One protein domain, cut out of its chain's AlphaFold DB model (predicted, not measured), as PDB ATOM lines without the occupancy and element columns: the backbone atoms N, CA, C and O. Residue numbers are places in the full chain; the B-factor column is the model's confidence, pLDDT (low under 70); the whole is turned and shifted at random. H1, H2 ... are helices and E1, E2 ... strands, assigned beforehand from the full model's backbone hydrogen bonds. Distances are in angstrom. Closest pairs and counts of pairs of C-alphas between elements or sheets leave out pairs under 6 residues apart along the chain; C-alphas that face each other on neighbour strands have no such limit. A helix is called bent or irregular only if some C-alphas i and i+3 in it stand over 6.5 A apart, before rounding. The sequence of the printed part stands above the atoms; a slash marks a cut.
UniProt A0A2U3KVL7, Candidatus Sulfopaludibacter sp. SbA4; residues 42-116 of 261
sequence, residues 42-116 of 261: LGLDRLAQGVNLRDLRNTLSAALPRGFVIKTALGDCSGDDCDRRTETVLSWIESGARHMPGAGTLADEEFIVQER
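Overview. This is residues 42 to 116 of the 261 residues of a protein of Candidatus Sulfopaludibacter sp. SbA4 (UniProt A0A2U3KVL7). A ribbon of two antiparallel strands, E1 and E2, has three helices gathered over one of its faces. The longest helix, H3, crosses over E1, while H2 and H3 form a V whose point lies where H3 ends and H2 begins, and the small H1 sits by E2; the long link from H3 swings round through residues 95 to 110 to reach E2. The printed part has 75 residues, with three named helices and two named strands in the order H1, H2, E1, H3, E2, and its class is mixed, helices and strands. It is compact, with a radius of gyration of the C-alphas of 11.6 A, and rounded, with spans of 32 by 25 by 23 A.

Arrangement. The sheet has two strands, E1, residues 68 to 72, and E2, residues 111 to 115. They are antiparallel neighbours, with 151 degrees between their N-to-C directions. C-alphas 70 and 113 face each other at 4.7 A, and C-alphas 72 and 111 at 4.5 A. Across the pair, N 69 and O 114 are within hydrogen-bond range at 2.9 A, and N 112 and O 71 at 2.8 A. Residues 42 to 43 add a short antiparallel pairing with residues 112 to 113 of E2. H3, residues 82 to 94, has 10 pairs of C-alphas within 8 A of E1; the closest are those of Ile 70 and Thr 86, 4.8 A apart. H2, residues 53 to 63, touches H3, and the closest C-alphas are those of Arg 54 and Glu 94, 5.4 A apart. H3 touches H2 with residues 90 to 94 alone. The lines of H2 and H3 stand at a steep tilt of 43 degrees, and the two helices run opposite ways. The closest C-alphas of H2 and E1 are those of Ser 61 and Phe 68, 7.3 A apart. H1, residues 44 to 48, only just touches H2, with 3 pairs of C-alphas within 8 A, the closest being those of Ala 48 and Leu 56 at 6.4 A. The closest C-alphas of H1 and E2 are those of Leu 44 and Ile 112, 5.2 A apart. H1 and H3 are apart, and H1 and E1 are only just apart, at 8.0 A. In H1 and H3 every O i to N i+4 pair is within hydrogen-bond range; in H2 it is 5 of 7. H2 is irregular: C-alphas 54 and 57 are 7.4 A apart.

Along the chain. E1 and E2 each measure 13.4 A from first to last C-alpha; E1 begins at C-alpha 68 at (-142.229, 161.981, 115.716), and E2 ends at C-alpha 115 at (-139.548, 159.173, 117.844). H3 is 18.1 A long, from Cys 82 to Glu 94. H2 is 15.1 A long, from Leu 53 to Ala 63. H1, from Leu 44 to Ala 48, is 6.2 A long and begins at C-alpha 44 at (-135.232, 162.519, 106.818).

Size, cuts and confidence. The two C-alphas farthest apart are those of Gly 50 and Asp 80, 32.1 A. The C-alphas of Leu 42 and Arg 116, the first and last printed, are 12.4 A apart. The printed part has no cut. The links H1 to H2 and H2 to E1 are tight, with 4 residues each; E1 to H3 is short, with 9 residues; H3 to E2 is long, with 16 residues. The mean pLDDT of the printed part is 87.0, and six residues are under 70: residues 76 to 80 and residue 103.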
ATOM      1  N   LEU A  42    -133.807 158.693 112.740       94.44
ATOM      2  CA  LEU A  42    -133.686 158.347 111.330       94.44
ATOM      3  C   LEU A  42    -133.323 159.604 110.531       94.44
ATOM      4  O   LEU A  42    -133.662 160.714 110.936       94.44
ATOM      5  N   GLY A  43    -132.636 159.437 109.403       94.31
ATOM      6  CA  GLY A  43    -132.393 160.531 108.458       94.31
ATOM      7  C   GLY A  43    -133.650 160.839 107.646       94.31
ATOM      8  O   GLY A  43    -134.288 159.908 107.145       94.31
ATOM      9  N   LEU A  44    -134.031 162.114 107.549       93.56
ATOM     10  CA  LEU A  44    -135.232 162.519 106.818       93.56
ATOM     11  C   LEU A  44    -135.066 162.323 105.309       93.56
ATOM     12  O   LEU A  44    -135.990 161.840 104.655       93.56
ATOM     13  N   ASP A  45    -133.896 162.654 104.764       91.62
ATOM     14  CA  ASP A  45    -133.647 162.575 103.326       91.62
ATOM     15  C   ASP A  45    -133.662 161.116 102.876       91.62
ATOM     16  O   ASP A  45    -134.323 160.773 101.895       91.62
ATOM     17  N   ARG A  46    -133.042 160.221 103.655       89.56
ATOM     18  CA  ARG A  46    -133.109 158.774 103.408       89.56
ATOM     19  C   ARG A  46    -134.525 158.209 103.515       89.56
ATOM     20  O   ARG A  46    -134.865 157.324 102.737       89.56
ATOM     21  N   LEU A  47    -135.352 158.697 104.439       89.75
ATOM     22  CA  LEU A  47    -136.746 158.246 104.559       89.75
ATOM     23  C   LEU A  47    -137.640 158.740 103.417       89.75
ATOM     24  O   LEU A  47    -138.598 158.059 103.065       89.75
ATOM     25  N   ALA A  48    -137.341 159.903 102.845       89.31
ATOM     26  CA  ALA A  48    -138.109 160.466 101.741       89.31
ATOM     27  C   ALA A  48    -137.691 159.926 100.363       89.31
ATOM     28  O   ALA A  48    -138.358 160.204  99.364       89.31
ATOM     29  N   GLN A  49    -136.600 159.161 100.274       88.12
ATOM     30  CA  GLN A  49    -136.136 158.597  99.008       88.12
ATOM     31  C   GLN A  49    -137.167 157.655  98.390       88.12
ATOM     32  O   GLN A  49    -137.587 156.672  98.996       88.12
ATOM     33  N   GLY A  50    -137.555 157.953  97.149       84.88
ATOM     34  CA  GLY A  50    -138.552 157.175  96.411       84.88
ATOM     35  C   GLY A  50    -139.986 157.335  96.928       84.88
ATOM     36  O   GLY A  50    -140.887 156.688  96.401       84.88
ATOM     37  N   VAL A  51    -140.211 158.198  97.921       87.81
ATOM     38  CA  VAL A  51    -141.533 158.491  98.476       87.81
ATOM     39  C   VAL A  51    -142.128 159.698  97.757       87.81
ATOM     40  O   VAL A  51    -141.450 160.694  97.500       87.81
ATOM     41  N   ASN A  52    -143.421 159.635  97.439       88.38
ATOM     42  CA  ASN A  52    -144.159 160.821  97.024       88.38
ATOM     43  C   ASN A  52    -144.214 161.798  98.205       88.38
ATOM     44  O   ASN A  52    -144.759 161.461  99.251       88.38
ATOM     45  N   LEU A  53    -143.678 163.011  98.050       87.25
ATOM     46  CA  LEU A  53    -143.563 163.972  99.155       87.25
ATOM     47  C   LEU A  53    -144.910 164.340  99.795       87.25
ATOM     48  O   LEU A  53    -144.938 164.685 100.971       87.25
ATOM     49  N   ARG A  54    -146.029 164.200  99.069       86.12
ATOM     50  CA  ARG A  54    -147.383 164.373  99.630       86.12
ATOM     51  C   ARG A  54    -147.778 163.277 100.624       86.12
ATOM     52  O   ARG A  54    -148.624 163.511 101.477       86.12
ATOM     53  N   ASP A  55    -147.156 162.107 100.522       90.44
ATOM     54  CA  ASP A  55    -147.383 160.951 101.391       90.44
ATOM     55  C   ASP A  55    -146.327 160.837 102.505       90.44
ATOM     56  O   ASP A  55    -146.446 159.973 103.375       90.44
ATOM     57  N   LEU A  56    -145.320 161.725 102.527       90.94
ATOM     58  CA  LEU A  56    -144.195 161.675 103.466       90.94
ATOM     59  C   LEU A  56    -144.667 161.569 104.918       90.94
ATOM     60  O   LEU A  56    -144.183 160.723 105.665       90.94
ATOM     61  N   ARG A  57    -145.658 162.370 105.318       93.56
ATOM     62  CA  ARG A  57    -146.223 162.338 106.674       93.56
ATOM     63  C   ARG A  57    -146.768 160.962 107.060       93.56
ATOM     64  O   ARG A  57    -146.545 160.511 108.187       93.56
ATOM     65  N   ASN A  58    -147.447 160.283 106.138       93.69
ATOM     66  CA  ASN A  58    -147.967 158.936 106.366       93.69
ATOM     67  C   ASN A  58    -146.817 157.933 106.490       93.69
ATOM     68  O   ASN A  58    -146.831 157.105 107.398       93.69
ATOM     69  N   THR A  59    -145.788 158.052 105.647       93.50
ATOM     70  CA  THR A  59    -144.577 157.225 105.733       93.50
ATOM     71  C   THR A  59    -143.865 157.397 107.076       93.50
ATOM     72  O   THR A  59    -143.533 156.405 107.723       93.50
ATOM     73  N   LEU A  60    -143.679 158.637 107.539       94.88
ATOM     74  CA  LEU A  60    -143.067 158.925 108.838       94.88
ATOM     75  C   LEU A  60    -143.914 158.380 109.997       94.88
ATOM     76  O   LEU A  60    -143.371 157.779 110.921       94.88
ATOM     77  N   SER A  61    -145.239 158.529 109.926       94.88
ATOM     78  CA  SER A  61    -146.159 158.015 110.952       94.88
ATOM     79  C   SER A  61    -146.175 156.487 111.005       94.88
ATOM     80  O   SER A  61    -146.269 155.911 112.085       94.88
ATOM     81  N   ALA A  62    -146.041 155.815 109.858       94.38
ATOM     82  CA  ALA A  62    -145.921 154.361 109.798       94.38
ATOM     83  C   ALA A  62    -144.577 153.870 110.362       94.38
ATOM     84  O   ALA A  62    -144.537 152.852 111.053       94.38
ATOM     85  N   ALA A  63    -143.487 154.597 110.100       94.12
ATOM     86  CA  ALA A  63    -142.163 154.274 110.626       94.12
ATOM     87  C   ALA A  63    -142.048 154.527 112.142       94.12
ATOM     88  O   ALA A  63    -141.334 153.803 112.833       94.12
ATOM     89  N   LEU A  64    -142.741 155.549 112.655       95.25
ATOM     90  CA  LEU A  64    -142.696 155.994 114.050       95.25
ATOM     91  C   LEU A  64    -144.128 156.148 114.603       95.25
ATOM     92  O   LEU A  64    -144.626 157.268 114.748       95.25
ATOM     93  N   PRO A  65    -144.806 155.035 114.945       93.50
ATOM     94  CA  PRO A  65    -146.233 155.028 115.290       93.50
ATOM     95  C   PRO A  65    -146.561 155.742 116.606       93.50
ATOM     96  O   PRO A  65    -147.712 156.089 116.855       93.50
ATOM     97  N   ARG A  66    -145.557 155.990 117.454       91.88
ATOM     98  CA  ARG A  66    -145.693 156.790 118.683       91.88
ATOM     99  C   ARG A  66    -145.621 158.299 118.421       91.88
ATOM    100  O   ARG A  66    -145.616 159.090 119.360       91.88
ATOM    101  N   GLY A  67    -145.568 158.695 117.151       94.75
ATOM    102  CA  GLY A  67    -145.350 160.064 116.722       94.75
ATOM    103  C   GLY A  67    -143.865 160.403 116.624       94.75
ATOM    104  O   GLY A  67    -142.986 159.675 117.092       94.75
ATOM    105  N   PHE A  68    -143.587 161.545 116.002       95.56
ATOM    106  CA  PHE A  68    -142.229 161.981 115.716       95.56
ATOM    107  C   PHE A  68    -142.061 163.495 115.848       95.56
ATOM    108  O   PHE A  68    -143.032 164.256 115.913       95.56
ATOM    109  N   VAL A  69    -140.802 163.912 115.902       94.25
ATOM    110  CA  VAL A  69    -140.358 165.299 115.757       94.25
ATOM    111  C   VAL A  69    -139.276 165.363 114.690       94.25
ATOM    112  O   VAL A  69    -138.461 164.443 114.576       94.25
ATOM    113  N   ILE A  70    -139.254 166.450 113.922       93.75
ATOM    114  CA  ILE A  70    -138.175 166.735 112.974       93.75
ATOM    115  C   ILE A  70    -137.245 167.776 113.593       93.75
ATOM    116  O   ILE A  70    -137.688 168.832 114.047       93.75
ATOM    117  N   LYS A  71    -135.948 167.467 113.624       92.19
ATOM    118  CA  LYS A  71    -134.895 168.335 114.172       92.19
ATOM    119  C   LYS A  71    -133.822 168.554 113.116       92.19
ATOM    120  O   LYS A  71    -133.580 167.668 112.300       92.19
ATOM    121  N   THR A  72    -133.130 169.687 113.164       90.62
ATOM    122  CA  THR A  72    -131.879 169.828 112.412       90.62
ATOM    123  C   THR A  72    -130.844 168.853 112.972       90.62
ATOM    124  O   THR A  72    -130.725 168.667 114.195       90.62
ATOM    125  N   ALA A  73    -130.097 168.205 112.084       90.94
ATOM    126  CA  ALA A  73    -129.082 167.244 112.485       90.94
ATOM    127  C   ALA A  73    -127.900 167.918 113.195       90.94
ATOM    128  O   ALA A  73    -127.362 167.352 114.146       90.94
ATOM    129  N   LEU A  74    -127.566 169.149 112.791       87.31
ATOM    130  CA  LEU A  74    -126.572 170.020 113.422       87.31
ATOM    131  C   LEU A  74    -127.244 171.224 114.106       87.31
ATOM    132  O   LEU A  74    -128.263 171.738 113.636       87.31
ATOM    133  N   GLY A  75    -126.650 171.678 115.211       75.06
ATOM    134  CA  GLY A  75    -127.067 172.868 115.962       75.06
ATOM    135  C   GLY A  75    -128.133 172.627 117.032       75.06
ATOM    136  O   GLY A  75    -128.658 171.522 117.187       75.06
ATOM    137  N   ASP A  76    -128.459 173.683 117.773       66.00
ATOM    138  CA  ASP A  76    -129.352 173.597 118.926       66.00
ATOM    139  C   ASP A  76    -130.816 173.547 118.474       66.00
ATOM    140  O   ASP A  76    -131.395 174.523 117.991       66.00
ATOM    141  N   CYS A  77    -131.461 172.403 118.689       52.50
ATOM    142  CA  CYS A  77    -132.917 172.328 118.669       52.50
ATOM    143  C   CYS A  77    -133.438 172.475 120.100       52.50
ATOM    144  O   CYS A  77    -134.022 171.555 120.657       52.50
ATOM    145  N   SER A  78    -133.211 173.639 120.709       47.91
ATOM    146  CA  SER A  78    -133.742 173.943 122.038       47.91
ATOM    147  C   SER A  78    -135.152 174.542 121.951       47.91
ATOM    148  O   SER A  78    -135.325 175.593 121.325       47.91
ATOM    149  N   GLY A  79    -136.129 173.936 122.634       54.03
ATOM    150  CA  GLY A  79    -137.322 174.639 123.131       54.03
ATOM    151  C   GLY A  79    -138.690 174.012 122.833       54.03
ATOM    152  O   GLY A  79    -138.825 173.161 121.954       54.03
ATOM    153  N   ASP A  80    -139.700 174.524 123.548       58.50
ATOM    154  CA  ASP A  80    -141.122 174.116 123.599       58.50
ATOM    155  C   ASP A  80    -141.891 174.177 122.259       58.50
ATOM    156  O   ASP A  80    -143.092 173.934 122.214       58.50
ATOM    157  N   ASP A  81    -141.219 174.493 121.148       74.38
ATOM    158  CA  ASP A  81    -141.833 174.725 119.832       74.38
ATOM    159  C   ASP A  81    -141.515 173.606 118.820       74.38
ATOM    160  O   ASP A  81    -141.549 173.798 117.601       74.38
ATOM    161  N   CYS A  82    -141.138 172.423 119.318       82.00
ATOM    162  CA  CYS A  82    -140.754 171.282 118.481       82.00
ATOM    163  C   CYS A  82    -141.870 170.855 117.507       82.00
ATOM    164  O   CYS A  82    -141.582 170.477 116.368       82.00
ATOM    165  N   ASP A  83    -143.132 170.998 117.918       86.88
ATOM    166  CA  ASP A  83    -144.314 170.692 117.109       86.88
ATOM    167  C   ASP A  83    -144.414 171.636 115.916       86.88
ATOM    168  O   ASP A  83    -144.426 171.195 114.767       86.88
ATOM    169  N   ARG A  84    -144.387 172.948 116.161       88.94
ATOM    170  CA  ARG A  84    -144.465 173.949 115.094       88.94
ATOM    171  C   ARG A  84    -143.301 173.839 114.122       88.94
ATOM    172  O   ARG A  84    -143.492 174.021 112.921       88.94
ATOM    173  N   ARG A  85    -142.091 173.554 114.611       87.44
ATOM    174  CA  ARG A  85    -140.913 173.357 113.750       87.44
ATOM    175  C   ARG A  85    -141.058 172.120 112.878       87.44
ATOM    176  O   ARG A  85    -140.782 172.199 111.685       87.44
ATOM    177  N   THR A  86    -141.543 171.021 113.452       92.50
ATOM    178  CA  THR A  86    -141.864 169.805 112.697       92.50
ATOM    179  C   THR A  86    -142.858 170.122 111.584       92.50
ATOM    180  O   THR A  86    -142.590 169.820 110.424       92.50
ATOM    181  N   GLU A  87    -143.946 170.825 111.906       93.56
ATOM    182  CA  GLU A  87    -144.952 171.229 110.919       93.56
ATOM    183  C   GLU A  87    -144.413 172.203 109.867       93.56
ATOM    184  O   GLU A  87    -144.777 172.116 108.696       93.56
ATOM    185  N   THR A  88    -143.504 173.101 110.251       92.19
ATOM    186  CA  THR A  88    -142.851 174.034 109.323       92.19
ATOM    187  C   THR A  88    -141.997 173.281 108.303       92.19
ATOM    188  O   THR A  88    -142.105 173.547 107.107       92.19
ATOM    189  N   VAL A  89    -141.185 172.317 108.751       91.81
ATOM    190  CA  VAL A  89    -140.348 171.503 107.853       91.81
ATOM    191  C   VAL A  89    -141.211 170.623 106.950       91.81
ATOM    192  O   VAL A  89    -140.965 170.573 105.746       91.81
ATOM    193  N   LEU A  90    -142.253 169.984 107.491       92.88
ATOM    194  CA  LEU A  90    -143.189 169.192 106.690       92.88
ATOM    195  C   LEU A  90    -143.873 170.046 105.622       92.88
ATOM    196  O   LEU A  90    -143.810 169.696 104.451       92.88
ATOM    197  N   SER A  91    -144.423 171.206 105.990       91.62
ATOM    198  CA  SER A  91    -145.077 172.119 105.042       91.62
ATOM    199  C   SER A  91    -144.116 172.605 103.950       91.62
ATOM    200  O   SER A  91    -144.488 172.733 102.781       91.62
ATOM    201  N   TRP A  92    -142.855 172.862 104.310       90.88
ATOM    202  CA  TRP A  92    -141.816 173.271 103.366       90.88
ATOM    203  C   TRP A  92    -141.493 172.169 102.338       90.88
ATOM    204  O   TRP A  92    -141.319 172.460 101.154       90.88
ATOM    205  N   ILE A  93    -141.489 170.902 102.758       90.06
ATOM    206  CA  ILE A  93    -141.274 169.747 101.875       90.06
ATOM    207  C   ILE A  93    -142.526 169.438 101.041       90.06
ATOM    208  O   ILE A  93    -142.435 169.280  99.826       90.06
ATOM    209  N   GLU A  94    -143.700 169.390 101.671       87.88
ATOM    210  CA  GLU A  94    -144.985 169.051 101.042       87.88
ATOM    211  C   GLU A  94    -145.396 170.080  99.971       87.88
ATOM    212  O   GLU A  94    -146.011 169.722  98.964       87.88
ATOM    213  N   SER A  95    -145.006 171.350 100.140       88.75
ATOM    214  CA  SER A  95    -145.185 172.404  99.127       88.75
ATOM    215  C   SER A  95    -144.211 172.310  97.943       88.75
ATOM    216  O   SER A  95    -144.358 173.055  96.974       88.75
ATOM    217  N   GLY A  96    -143.225 171.408  97.995       84.75
ATOM    218  CA  GLY A  96    -142.175 171.263  96.984       84.75
ATOM    219  C   GLY A  96    -141.103 172.355  97.036       84.75
ATOM    220  O   GLY A  96    -140.259 172.427  96.144       84.75
ATOM    221  N   ALA A  97    -141.120 173.210  98.062       86.75
ATOM    222  CA  ALA A  97    -140.165 174.302  98.217       86.75
ATOM    223  C   ALA A  97    -138.794 173.841  98.754       86.75
ATOM    224  O   ALA A  97    -137.823 174.590  98.644       86.75
ATOM    225  N   ARG A  98    -138.690 172.616  99.290       84.06
ATOM    226  CA  ARG A  98    -137.414 171.934  99.558       84.06
ATOM    227  C   ARG A  98    -137.155 170.869  98.496       84.06
ATOM    228  O   ARG A  98    -137.963 169.962  98.311       84.06
ATOM    229  N   HIS A  99    -135.996 170.938  97.847       81.75
ATOM    230  CA  HIS A  99    -135.503 169.829  97.039       81.75
ATOM    231  C   HIS A  99    -134.909 168.766  97.966       81.75
ATOM    232  O   HIS A  99    -133.996 169.070  98.732       81.75
ATOM    233  N   MET A 100    -135.422 167.536  97.907       82.19
ATOM    234  CA  MET A 100    -134.849 166.429  98.669       82.19
ATOM    235  C   MET A 100    -133.565 165.963  97.973       82.19
ATOM    236  O   MET A 100    -133.642 165.531  96.819       82.19
ATOM    237  N   PRO A 101    -132.394 166.058  98.626       77.25
ATOM    238  CA  PRO A 101    -131.157 165.575  98.034       77.25
ATOM    239  C   PRO A 101    -131.207 164.052  97.827       77.25
ATOM    240  O   PRO A 101    -131.967 163.329  98.477       77.25
ATOM    241  N   GLY A 102    -130.394 163.557  96.890       72.19
ATOM    242  CA  GLY A 102    -130.217 162.120  96.662       72.19
ATOM    243  C   GLY A 102    -129.542 161.406  97.842       72.19
ATOM    244  O   GLY A 102    -129.260 162.001  98.880       72.19
ATOM    245  N   ALA A 103    -129.255 160.111  97.687       65.56
ATOM    246  CA  ALA A 103    -128.619 159.317  98.740       65.56
ATOM    247  C   ALA A 103    -127.210 159.813  99.096       65.56
ATOM    248  O   ALA A 103    -126.251 159.554  98.373       65.56
ATOM    249  N   GLY A 104    -127.113 160.500 100.238       81.81
ATOM    250  CA  GLY A 104    -125.866 160.883 100.895       81.81
ATOM    251  C   GLY A 104    -125.458 159.934 102.029       81.81
ATOM    252  O   GLY A 104    -126.120 158.931 102.337       81.81
ATOM    253  N   THR A 105    -124.342 160.267 102.671       87.44
ATOM    254  CA  THR A 105    -123.869 159.620 103.898       87.44
ATOM    255  C   THR A 105    -124.752 159.992 105.095       87.44
ATOM    256  O   THR A 105    -125.633 160.842 105.006       87.44
ATOM    257  N   LEU A 106    -124.553 159.346 106.251       86.88
ATOM    258  CA  LEU A 106    -125.281 159.706 107.480       86.88
ATOM    259  C   LEU A 106    -125.039 161.158 107.912       86.88
ATOM    260  O   LEU A 106    -125.916 161.750 108.528       86.88
ATOM    261  N   ALA A 107    -123.853 161.696 107.624       87.81
ATOM    262  CA  ALA A 107    -123.435 163.025 108.054       87.81
ATOM    263  C   ALA A 107    -123.885 164.150 107.104       87.81
ATOM    264  O   ALA A 107    -123.608 165.314 107.397       87.81
ATOM    265  N   ASP A 108    -124.533 163.793 105.989       89.69
ATOM    266  CA  ASP A 108    -125.078 164.730 104.998       89.69
ATOM    267  C   ASP A 108    -126.557 165.058 105.255       89.69
ATOM    268  O   ASP A 108    -127.120 165.932 104.603       89.69
ATOM    269  N   GLU A 109    -127.201 164.355 106.191       92.12
ATOM    270  CA  GLU A 109    -128.605 164.570 106.540       92.12
ATOM    271  C   GLU A 109    -128.770 165.933 107.213       92.12
ATOM    272  O   GLU A 109    -128.288 166.159 108.318       92.12
ATOM    273  N   GLU A 110    -129.492 166.848 106.574       90.94
ATOM    274  CA  GLU A 110    -129.776 168.162 107.160       90.94
ATOM    275  C   GLU A 110    -130.769 168.049 108.330       90.94
ATOM    276  O   GLU A 110    -130.654 168.744 109.347       90.94
ATOM    277  N   PHE A 111    -131.730 167.134 108.197       93.06
ATOM    278  CA  PHE A 111    -132.788 166.892 109.166       93.06
ATOM    279  C   PHE A 111    -132.816 165.435 109.614       93.06
ATOM    280  O   PHE A 111    -132.640 164.502 108.831       93.06
ATOM    281  N   ILE A 112    -133.131 165.244 110.890       94.31
ATOM    282  CA  ILE A 112    -133.455 163.944 111.464       94.31
ATOM    283  C   ILE A 112    -134.933 163.875 111.823       94.31
ATOM    284  O   ILE A 112    -135.547 164.882 112.183       94.31
ATOM    285  N   VAL A 113    -135.478 162.667 111.802       95.38
ATOM    286  CA  VAL A 113    -136.781 162.338 112.375       95.38
ATOM    287  C   VAL A 113    -136.535 161.481 113.613       95.38
ATOM    288  O   VAL A 113    -135.902 160.430 113.523       95.38
ATOM    289  N   GLN A 114    -137.008 161.930 114.772       95.00
ATOM    290  CA  GLN A 114    -136.841 161.238 116.050       95.00
ATOM    291  C   GLN A 114    -138.206 160.858 116.635       95.00
ATOM    292  O   GLN A 114    -139.134 161.664 116.613       95.00
ATOM    293  N   GLU A 115    -138.335 159.637 117.161       94.81
ATOM    294  CA  GLU A 115    -139.548 159.173 117.844       94.81
ATOM    295  C   GLU A 115    -139.862 160.053 119.057       94.81
ATOM    296  O   GLU A 115    -138.970 160.390 119.844       94.81
ATOM    297  N   ARG A 116    -141.142 160.372 119.254       92.19
ATOM    298  CA  ARG A 116    -141.596 161.043 120.472       92.19
ATOM    299  C   ARG A 116    -141.519 160.121 121.680       92.19
ATOM    300  O   ARG A 116    -141.832 158.932 121.617       92.19
TER     301      ARG A 116